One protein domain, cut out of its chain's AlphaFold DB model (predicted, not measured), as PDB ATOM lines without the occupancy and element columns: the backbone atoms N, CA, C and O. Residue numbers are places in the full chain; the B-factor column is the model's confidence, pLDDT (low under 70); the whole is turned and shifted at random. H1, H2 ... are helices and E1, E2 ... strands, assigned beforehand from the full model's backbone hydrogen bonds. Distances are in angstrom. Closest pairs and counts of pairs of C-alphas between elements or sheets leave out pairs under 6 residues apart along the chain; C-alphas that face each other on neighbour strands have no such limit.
ATOM      1  N   GLU A  13     104.559 166.123 226.356       51.91
ATOM      2  CA  GLU A  13     104.562 166.741 225.036       51.91
ATOM      3  C   GLU A  13     103.179 167.285 224.683       51.91
ATOM      4  O   GLU A  13     102.143 166.644 224.878       51.91
ATOM      5  N   TRP A  14     103.177 168.497 224.138       54.38
ATOM      6  CA  TRP A  14     101.974 169.153 223.662       54.38
ATOM      7  C   TRP A  14     101.398 168.379 222.471       54.38
ATOM      8  O   TRP A  14     102.009 168.342 221.403       54.38
ATOM      9  N   GLN A  15     100.204 167.799 222.618       57.69
ATOM     10  CA  GLN A  15      99.491 167.245 221.469       57.69
ATOM     11  C   GLN A  15      98.968 168.379 220.587       57.69
ATOM     12  O   GLN A  15      98.141 169.187 221.002       57.69
ATOM     13  N   THR A  16      99.448 168.427 219.348       60.03
ATOM     14  CA  THR A  16      99.027 169.402 218.332       60.03
ATOM     15  C   THR A  16      97.785 168.959 217.558       60.03
ATOM     16  O   THR A  16      97.232 169.746 216.795       60.03
ATOM     17  N   ARG A  17      97.324 167.716 217.765       66.00
ATOM     18  CA  ARG A  17      96.252 167.072 216.998       66.00
ATOM     19  C   ARG A  17      95.290 166.316 217.894       66.00
ATOM     20  O   ARG A  17      95.714 165.548 218.752       66.00
ATOM     21  N   VAL A  18      93.994 166.476 217.638       68.38
ATOM     22  CA  VAL A  18      92.925 165.773 218.358       68.38
ATOM     23  C   VAL A  18      91.914 165.222 217.360       68.38
ATOM     24  O   VAL A  18      91.526 165.908 216.418       68.38
ATOM     25  N   ARG A  19      91.470 163.976 217.556       73.94
ATOM     26  CA  ARG A  19      90.414 163.363 216.738       73.94
ATOM     27  C   ARG A  19      89.050 163.628 217.380       73.94
ATOM     28  O   ARG A  19      88.807 163.177 218.497       73.94
ATOM     29  N   HIS A  20      88.156 164.309 216.672       68.12
ATOM     30  CA  HIS A  20      86.773 164.539 217.086       68.12
ATOM     31  C   HIS A  20      85.812 164.017 216.017       68.12
ATOM     32  O   HIS A  20      85.885 164.463 214.877       68.12
ATOM     33  N   LEU A  21      84.933 163.071 216.375       70.56
ATOM     34  CA  LEU A  21      83.954 162.467 215.453       70.56
ATOM     35  C   LEU A  21      84.585 162.084 214.096       70.56
ATOM     36  O   LEU A  21      84.083 162.436 213.034       70.56
ATOM     37  N   SER A  22      85.736 161.406 214.155       71.38
ATOM     38  CA  SER A  22      86.552 160.971 213.004       71.38
ATOM     39  C   SER A  22      87.292 162.065 212.222       71.38
ATOM     40  O   SER A  22      88.109 161.733 211.368       71.38
ATOM     41  N   VAL A  23      87.114 163.343 212.555       71.62
ATOM     42  CA  VAL A  23      87.864 164.462 211.965       71.62
ATOM     43  C   VAL A  23      89.101 164.765 212.809       71.62
ATOM     44  O   VAL A  23      89.015 164.858 214.035       71.62
ATOM     45  N   GLN A  24      90.266 164.919 212.173       76.06
ATOM     46  CA  GLN A  24      91.457 165.430 212.852       76.06
ATOM     47  C   GLN A  24      91.430 166.957 212.884       76.06
ATOM     48  O   GLN A  24      91.377 167.610 211.845       76.06
ATOM     49  N   ILE A  25      91.488 167.509 214.089       74.81
ATOM     50  CA  ILE A  25      91.616 168.940 214.341       74.81
ATOM     51  C   ILE A  25      93.079 169.187 214.706       74.81
ATOM     52  O   ILE A  25      93.553 168.688 215.729       74.81
ATOM     53  N   ASP A  26      93.785 169.914 213.842       72.19
ATOM     54  CA  ASP A  26      95.179 170.331 214.026       72.19
ATOM     55  C   ASP A  26      95.237 171.849 214.228       72.19
ATOM     56  O   ASP A  26      94.443 172.607 213.661       72.19
ATOM     57  N   ARG A  27      96.219 172.298 215.003       67.31
ATOM     58  CA  ARG A  27      96.572 173.707 215.175       67.31
ATOM     59  C   ARG A  27      96.971 174.377 213.859       67.31
ATOM     60  O   ARG A  27      96.787 175.580 213.717       67.31
ATOM     61  N   SER A  28      97.472 173.610 212.891       74.31
ATOM     62  CA  SER A  28      97.807 174.112 211.553       74.31
ATOM     63  C   SER A  28      96.591 174.360 210.649       74.31
ATOM     64  O   SER A  28      96.772 174.734 209.490       74.31
ATOM     65  N   MET A  29      95.359 174.112 211.115       74.56
ATOM     66  CA  MET A  29      94.164 174.389 210.314       74.56
ATOM     67  C   MET A  29      94.010 175.890 210.009       74.56
ATOM     68  O   MET A  29      94.299 176.722 210.869       74.56
ATOM     69  N   PRO A  30      93.473 176.256 208.830       80.75
ATOM     70  CA  PRO A  30      93.166 177.646 208.499       80.75
ATOM     71  C   PRO A  30      92.160 178.273 209.475       80.75
ATOM     72  O   PRO A  30      91.206 177.612 209.894       80.75
ATOM     73  N   MET A  31      92.300 179.577 209.754       73.69
ATOM     74  CA  MET A  31      91.378 180.329 210.629       73.69
ATOM     75  C   MET A  31      89.904 180.219 210.198       73.69
ATOM     76  O   MET A  31      89.010 180.154 211.039       73.69
ATOM     77  N   THR A  32      89.634 180.146 208.891       78.25
ATOM     78  CA  THR A  32      88.277 179.980 208.340       78.25
ATOM     79  C   THR A  32      87.662 178.629 208.716       78.25
ATOM     80  O   THR A  32      86.511 178.570 209.155       78.25
ATOM     81  N   ALA A  33      88.437 177.545 208.626       78.00
ATOM     82  CA  ALA A  33      88.014 176.206 209.034       78.00
ATOM     83  C   ALA A  33      87.833 176.116 210.557       78.00
ATOM     84  O   ALA A  33      86.839 175.573 211.040       78.00
ATOM     85  N   GLN A  34      88.749 176.716 211.316       78.56
ATOM     86  CA  GLN A  34      88.662 176.816 212.771       78.56
ATOM     87  C   GLN A  34      87.384 177.540 213.227       78.56
ATOM     88  O   GLN A  34      86.674 177.041 214.103       78.56
ATOM     89  N   GLY A  35      87.041 178.673 212.604       81.12
ATOM     90  CA  GLY A  35      85.813 179.420 212.896       81.12
ATOM     91  C   GLY A  35      84.539 178.623 212.599       81.12
ATOM     92  O   GLY A  35      83.616 178.580 213.421       81.12
ATOM     93  N   TYR A  36      84.507 177.915 211.466       84.50
ATOM     94  CA  TYR A  36      83.390 177.039 211.109       84.50
ATOM     95  C   TYR A  36      83.218 175.880 212.105       84.50
ATOM     96  O   TYR A  36      82.120 175.647 212.608       84.50
ATOM     97  N   ILE A  37      84.302 175.187 212.460       81.94
ATOM     98  CA  ILE A  37      84.254 174.057 213.399       81.94
ATOM     99  C   ILE A  37      83.851 174.539 214.797       81.94
ATOM    100  O   ILE A  37      82.986 173.934 215.433       81.94
ATOM    101  N   ARG A  38      84.407 175.661 215.268       84.31
ATOM    102  CA  ARG A  38      84.065 176.247 216.571       84.31
ATOM    103  C   ARG A  38      82.582 176.579 216.684       84.31
ATOM    104  O   ARG A  38      81.983 176.291 217.721       84.31
ATOM    105  N   SER A  39      81.986 177.168 215.649       82.88
ATOM    106  CA  SER A  39      80.562 177.519 215.680       82.88
ATOM    107  C   SER A  39      79.683 176.268 215.790       82.88
ATOM    108  O   SER A  39      78.802 176.209 216.648       82.88
ATOM    109  N   ARG A  40      79.988 175.207 215.035       83.69
ATOM    110  CA  ARG A  40      79.293 173.914 215.143       83.69
ATOM    111  C   ARG A  40      79.453 173.274 216.523       83.69
ATOM    112  O   ARG A  40      78.459 172.879 217.127       83.69
ATOM    113  N   LEU A  41      80.676 173.229 217.045       83.94
ATOM    114  CA  LEU A  41      80.972 172.681 218.370       83.94
ATOM    115  C   LEU A  41      80.319 173.465 219.517       83.94
ATOM    116  O   LEU A  41      80.058 172.886 220.563       83.94
ATOM    117  N   THR A  42      80.056 174.762 219.340       84.75
ATOM    118  CA  THR A  42      79.451 175.606 220.384       84.75
ATOM    119  C   THR A  42      77.927 175.529 220.362       84.75
ATOM    120  O   THR A  42      77.303 175.393 221.410       84.75
ATOM    121  N   TYR A  43      77.324 175.596 219.172       83.75
ATOM    122  CA  TYR A  43      75.878 175.785 219.039       83.75
ATOM    123  C   TYR A  43      75.110 174.513 218.676       83.75
ATOM    124  O   TYR A  43      73.970 174.358 219.099       83.75
ATOM    125  N   ALA A  44      75.706 173.584 217.921       78.56
ATOM    126  CA  ALA A  44      75.021 172.351 217.519       78.56
ATOM    127  C   ALA A  44      75.230 171.205 218.525       78.56
ATOM    128  O   ALA A  44      74.367 170.341 218.675       78.56
ATOM    129  N   ALA A  45      76.354 171.219 219.245       74.69
ATOM    130  CA  ALA A  45      76.733 170.170 220.187       74.69
ATOM    131  C   ALA A  45      75.694 169.854 221.282       74.69
ATOM    132  O   ALA A  45      75.461 168.666 221.515       74.69
ATOM    133  N   PRO A  46      75.030 170.840 221.926       76.88
ATOM    134  CA  PRO A  46      74.017 170.542 222.938       76.88
ATOM    135  C   PRO A  46      72.838 169.730 222.387       76.88
ATOM    136  O   PRO A  46      72.329 168.848 223.074       76.88
ATOM    137  N   GLY A  47      72.450 169.967 221.126       80.44
ATOM    138  CA  GLY A  47      71.403 169.197 220.450       80.44
ATOM    139  C   GLY A  47      71.796 167.734 220.214       80.44
ATOM    140  O   GLY A  47      70.947 166.852 220.264       80.44
ATOM    141  N   TRP A  48      73.087 167.449 220.025       77.38
ATOM    142  CA  TRP A  48      73.587 166.079 219.858       77.38
ATOM    143  C   TRP A  48      73.665 165.306 221.176       77.38
ATOM    144  O   TRP A  48      73.476 164.091 221.180       77.38
ATOM    145  N   TYR A  49      73.899 165.983 222.305       77.31
ATOM    146  CA  TYR A  49      73.900 165.326 223.617       77.31
ATOM    147  C   TYR A  49      72.538 164.747 223.991       77.31
ATOM    148  O   TYR A  49      72.494 163.732 224.682       77.31
ATOM    149  N   ALA A  50      71.450 165.371 223.532       78.44
ATOM    150  CA  ALA A  50      70.089 164.890 223.762       78.44
ATOM    151  C   ALA A  50      69.805 163.552 223.054       78.44
ATOM    152  O   ALA A  50      68.910 162.820 223.464       78.44
ATOM    153  N   LEU A  51      70.584 163.216 222.019       81.56
ATOM    154  CA  LEU A  51      70.460 161.978 221.245       81.56
ATOM    155  C   LEU A  51      71.341 160.838 221.784       81.56
ATOM    156  O   LEU A  51      71.289 159.723 221.273       81.56
ATOM    157  N   CYS A  52      72.174 161.109 222.792       77.88
ATOM    158  CA  CYS A  52      73.151 160.165 223.325       77.88
ATOM    159  C   CYS A  52      72.854 159.822 224.791       77.88
ATOM    160  O   CYS A  52      72.324 160.633 225.550       77.88
ATOM    161  N   SER A  53      73.247 158.620 225.226       82.50
ATOM    162  CA  SER A  53      73.156 158.247 226.642       82.50
ATOM    163  C   SER A  53      74.052 159.141 227.507       82.50
ATOM    164  O   SER A  53      75.105 159.604 227.062       82.50
ATOM    165  N   ALA A  54      73.686 159.345 228.776       77.19
ATOM    166  CA  ALA A  54      74.401 160.262 229.669       77.19
ATOM    167  C   ALA A  54      75.912 159.965 229.799       77.19
ATOM    168  O   ALA A  54      76.710 160.891 229.953       77.19
ATOM    169  N   SER A  55      76.333 158.695 229.712       75.31
ATOM    170  CA  SER A  55      77.760 158.337 229.753       75.31
ATOM    171  C   SER A  55      78.499 158.705 228.461       75.31
ATOM    172  O   SER A  55      79.655 159.126 228.513       75.31
ATOM    173  N   GLN A  56      77.834 158.605 227.308       74.00
ATOM    174  CA  GLN A  56      78.397 158.966 226.007       74.00
ATOM    175  C   GLN A  56      78.414 160.479 225.808       74.00
ATOM    176  O   GLN A  56      79.430 161.020 225.378       74.00
ATOM    177  N   SER A  57      77.362 161.185 226.225       74.75
ATOM    178  CA  SER A  57      77.308 162.651 226.175       74.75
ATOM    179  C   SER A  57      78.461 163.285 226.956       74.75
ATOM    180  O   SER A  57      79.092 164.212 226.458       74.75
ATOM    181  N   LYS A  58      78.842 162.721 228.113       79.62
ATOM    182  CA  LYS A  58      80.029 163.157 228.875       79.62
ATOM    183  C   LYS A  58      81.341 162.968 228.103       79.62
ATOM    184  O   LYS A  58      82.194 163.855 228.116       79.62
ATOM    185  N   LYS A  59      81.512 161.840 227.403       79.44
ATOM    186  CA  LYS A  59      82.706 161.572 226.577       79.44
ATOM    187  C   LYS A  59      82.789 162.521 225.381       79.44
ATOM    188  O   LYS A  59      83.849 163.090 225.121       79.44
ATOM    189  N   ILE A  60      81.667 162.732 224.693       79.69
ATOM    190  CA  ILE A  60      81.573 163.657 223.560       79.69
ATOM    191  C   ILE A  60      81.851 165.086 224.042       79.69
ATOM    192  O   ILE A  60      82.665 165.783 223.442       79.69
ATOM    193  N   GLN A  61      81.274 165.499 225.170       81.38
ATOM    194  CA  GLN A  61      81.523 166.806 225.775       81.38
ATOM    195  C   GLN A  61      82.995 167.018 226.143       81.38
ATOM    196  O   GLN A  61      83.547 168.089 225.886       81.38
ATOM    197  N   ALA A  62      83.665 166.007 226.700       80.12
ATOM    198  CA  ALA A  62      85.097 166.078 226.980       80.12
ATOM    199  C   ALA A  62      85.918 166.303 225.695       80.12
ATOM    200  O   ALA A  62      86.756 167.203 225.654       80.12
ATOM    201  N   GLN A  63      85.628 165.559 224.622       80.00
ATOM    202  CA  GLN A  63      86.301 165.728 223.329       80.00
ATOM    203  C   GLN A  63      86.033 167.099 222.694       80.00
ATOM    204  O   GLN A  63      86.954 167.718 222.166       80.00
ATOM    205  N   GLN A  64      84.799 167.602 222.768       81.88
ATOM    206  CA  GLN A  64      84.442 168.920 222.236       81.88
ATOM    207  C   GLN A  64      85.128 170.050 223.000       81.88
ATOM    208  O   GLN A  64      85.627 170.989 222.386       81.88
ATOM    209  N   ASN A  65      85.230 169.939 224.325       80.88
ATOM    210  CA  ASN A  65      85.960 170.903 225.144       80.88
ATOM    211  C   ASN A  65      87.453 170.950 224.789       80.88
ATOM    212  O   ASN A  65      88.038 172.031 224.768       80.88
ATOM    213  N   ILE A  66      88.065 169.803 224.485       77.69
ATOM    214  CA  ILE A  66      89.456 169.739 224.018       77.69
ATOM    215  C   ILE A  66      89.580 170.390 222.632       77.69
ATOM    216  O   ILE A  66      90.438 171.248 222.432       77.69
ATOM    217  N   ALA A  67      88.697 170.039 221.694       80.00
ATOM    218  CA  ALA A  67      88.694 170.579 220.336       80.00
ATOM    219  C   ALA A  67      88.490 172.104 220.299       80.00
ATOM    220  O   ALA A  67      89.225 172.811 219.615       80.00
ATOM    221  N   LEU A  68      87.540 172.632 221.078       80.00
ATOM    222  CA  LEU A  68      87.323 174.072 221.208       80.00
ATOM    223  C   LEU A  68      88.582 174.769 221.729       80.00
ATOM    224  O   LEU A  68      88.979 175.785 221.170       80.00
ATOM    225  N   ARG A  69      89.252 174.203 222.741       75.06
ATOM    226  CA  ARG A  69      90.480 174.780 223.313       75.06
ATOM    227  C   ARG A  69      91.659 174.775 222.344       75.06
ATOM    228  O   ARG A  69      92.396 175.756 222.319       75.06
ATOM    229  N   MET A  70      91.792 173.727 221.533       76.38
ATOM    230  CA  MET A  70      92.763 173.669 220.436       76.38
ATOM    231  C   MET A  70      92.538 174.796 219.421       76.38
ATOM    232  O   MET A  70      93.504 175.373 218.934       76.38
ATOM    233  N   ILE A  71      91.276 175.140 219.149       78.12
ATOM    234  CA  ILE A  71      90.902 176.192 218.198       78.12
ATOM    235  C   ILE A  71      91.123 177.608 218.762       78.12
ATOM    236  O   ILE A  71      91.578 178.480 218.035       78.12
ATOM    237  N   VAL A  72      90.809 177.866 220.040       73.81
ATOM    238  CA  VAL A  72      91.028 179.193 220.668       73.81
ATOM    239  C   VAL A  72      92.434 179.408 221.234       73.81
ATOM    240  O   VAL A  72      92.684 180.445 221.841       73.81
ATOM    241  N   GLU A  73      93.338 178.438 221.090       69.25
ATOM    242  CA  GLU A  73      94.685 178.474 221.682       69.25
ATOM    243  C   GLU A  73      94.699 178.767 223.199       69.25
ATOM    244  O   GLU A  73      95.646 179.341 223.745       69.25
ATOM    245  N   ALA A  74      93.637 178.375 223.910       58.44
ATOM    246  CA  ALA A  74      93.466 178.712 225.319       58.44
ATOM    247  C   ALA A  74      94.498 177.975 226.197       58.44
ATOM    248  O   ALA A  74      94.502 176.748 226.280       58.44
ATOM    249  N   ARG A  75      95.354 178.742 226.886       45.81
ATOM    250  CA  ARG A  75      96.548 178.277 227.627       45.81
ATOM    251  C   ARG A  75      96.310 177.507 228.943       45.81
ATOM    252  O   ARG A  75      97.281 176.999 229.494       45.81
ATOM    253  N   TRP A  76      95.089 177.434 229.482       49.81
ATOM    254  CA  TRP A  76      94.869 177.086 230.901       49.81
ATOM    255  C   TRP A  76      93.937 175.889 231.123       49.81
ATOM    256  O   TRP A  76      92.925 175.740 230.435       49.81
ATOM    257  N   TYR A  77      94.245 175.084 232.147       50.31
ATOM    258  CA  TYR A  77      93.421 173.989 232.663       50.31
ATOM    259  C   TYR A  77      92.774 174.389 233.995       50.31
ATOM    260  O   TYR A  77      93.451 174.842 234.910       50.31
TER     261      TYR A  77
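Overview. This is residues 13 to 77 of the 132 residues of an uncharacterized protein of Eumeta variegata (UniProt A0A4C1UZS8). A small hairpin of two strands, E1 and E2, packs on one side of the long helix H3, and H1 runs back beside H3 as the second arm of a narrow V. The short helix H2 lies at the open end of that V, in the turn from H1 to H3. The printed part has 65 residues, with E1, E2, H1, H2 and H3 in that order along the chain; the sheet, E1 - E2, is antiparallel and the class is mostly helix. It is compact, with a radius of gyration of the C-alphas of 12.0 A, and spans 32 by 27 by 22 A.

Arrangement. Start at E1, residues 17 to 20, and E2, residues 23 to 26, an antiparallel hairpin at 153 degrees. Look there for N 18 and O 25, 3.0 A apart, and N 20 and O 23, 2.8 A apart, both within hydrogen-bond range. Outward comes H3, residues 54 to 72: its closest C-alpha pair with E1 is His 20 and Gln 63, 6.4 A, and with E2 Ile 25 and Ala 67, 6.9 A. H1, residues 31 to 43, touches H3, which meets it with residues 64 to 71 alone; the closest C-alphas, of Gln 34 and Ile 71, are 5.9 A apart. They run opposite ways at a shallow tilt of 30 degrees. H2, residues 45 to 49, is close to H3 but not clearly touching, with the closest C-alphas, of Tyr 49 and Ser 57, 5.0 A apart. H1 and H2 meet only through their link, and E1 is apart from both. In H1, H2 and H3 every O i to N i+4 pair is within hydrogen-bond range.

Along the chain. Find C-alpha 17 at (96.252, 167.072, 216.998), where E1 begins; it is 9.8 A long and E2 9.6 A. H1 covers 18.2 A from C-alpha 31 at (91.378, 180.329, 210.629), and H2 6.6 A. H3 runs 26.8 A to C-alpha 72 at (91.028, 179.193, 220.668).

Size, cuts and confidence. The C-alphas farthest apart, of Glu 13 and Leu 51, are 34.6 A apart. The printed part has no cut, and its four links between named elements are tight. Look for pLDDT under 70 at residues 13 to 18, 20, 27 and 73 to 77; the mean of the printed part is 74.4.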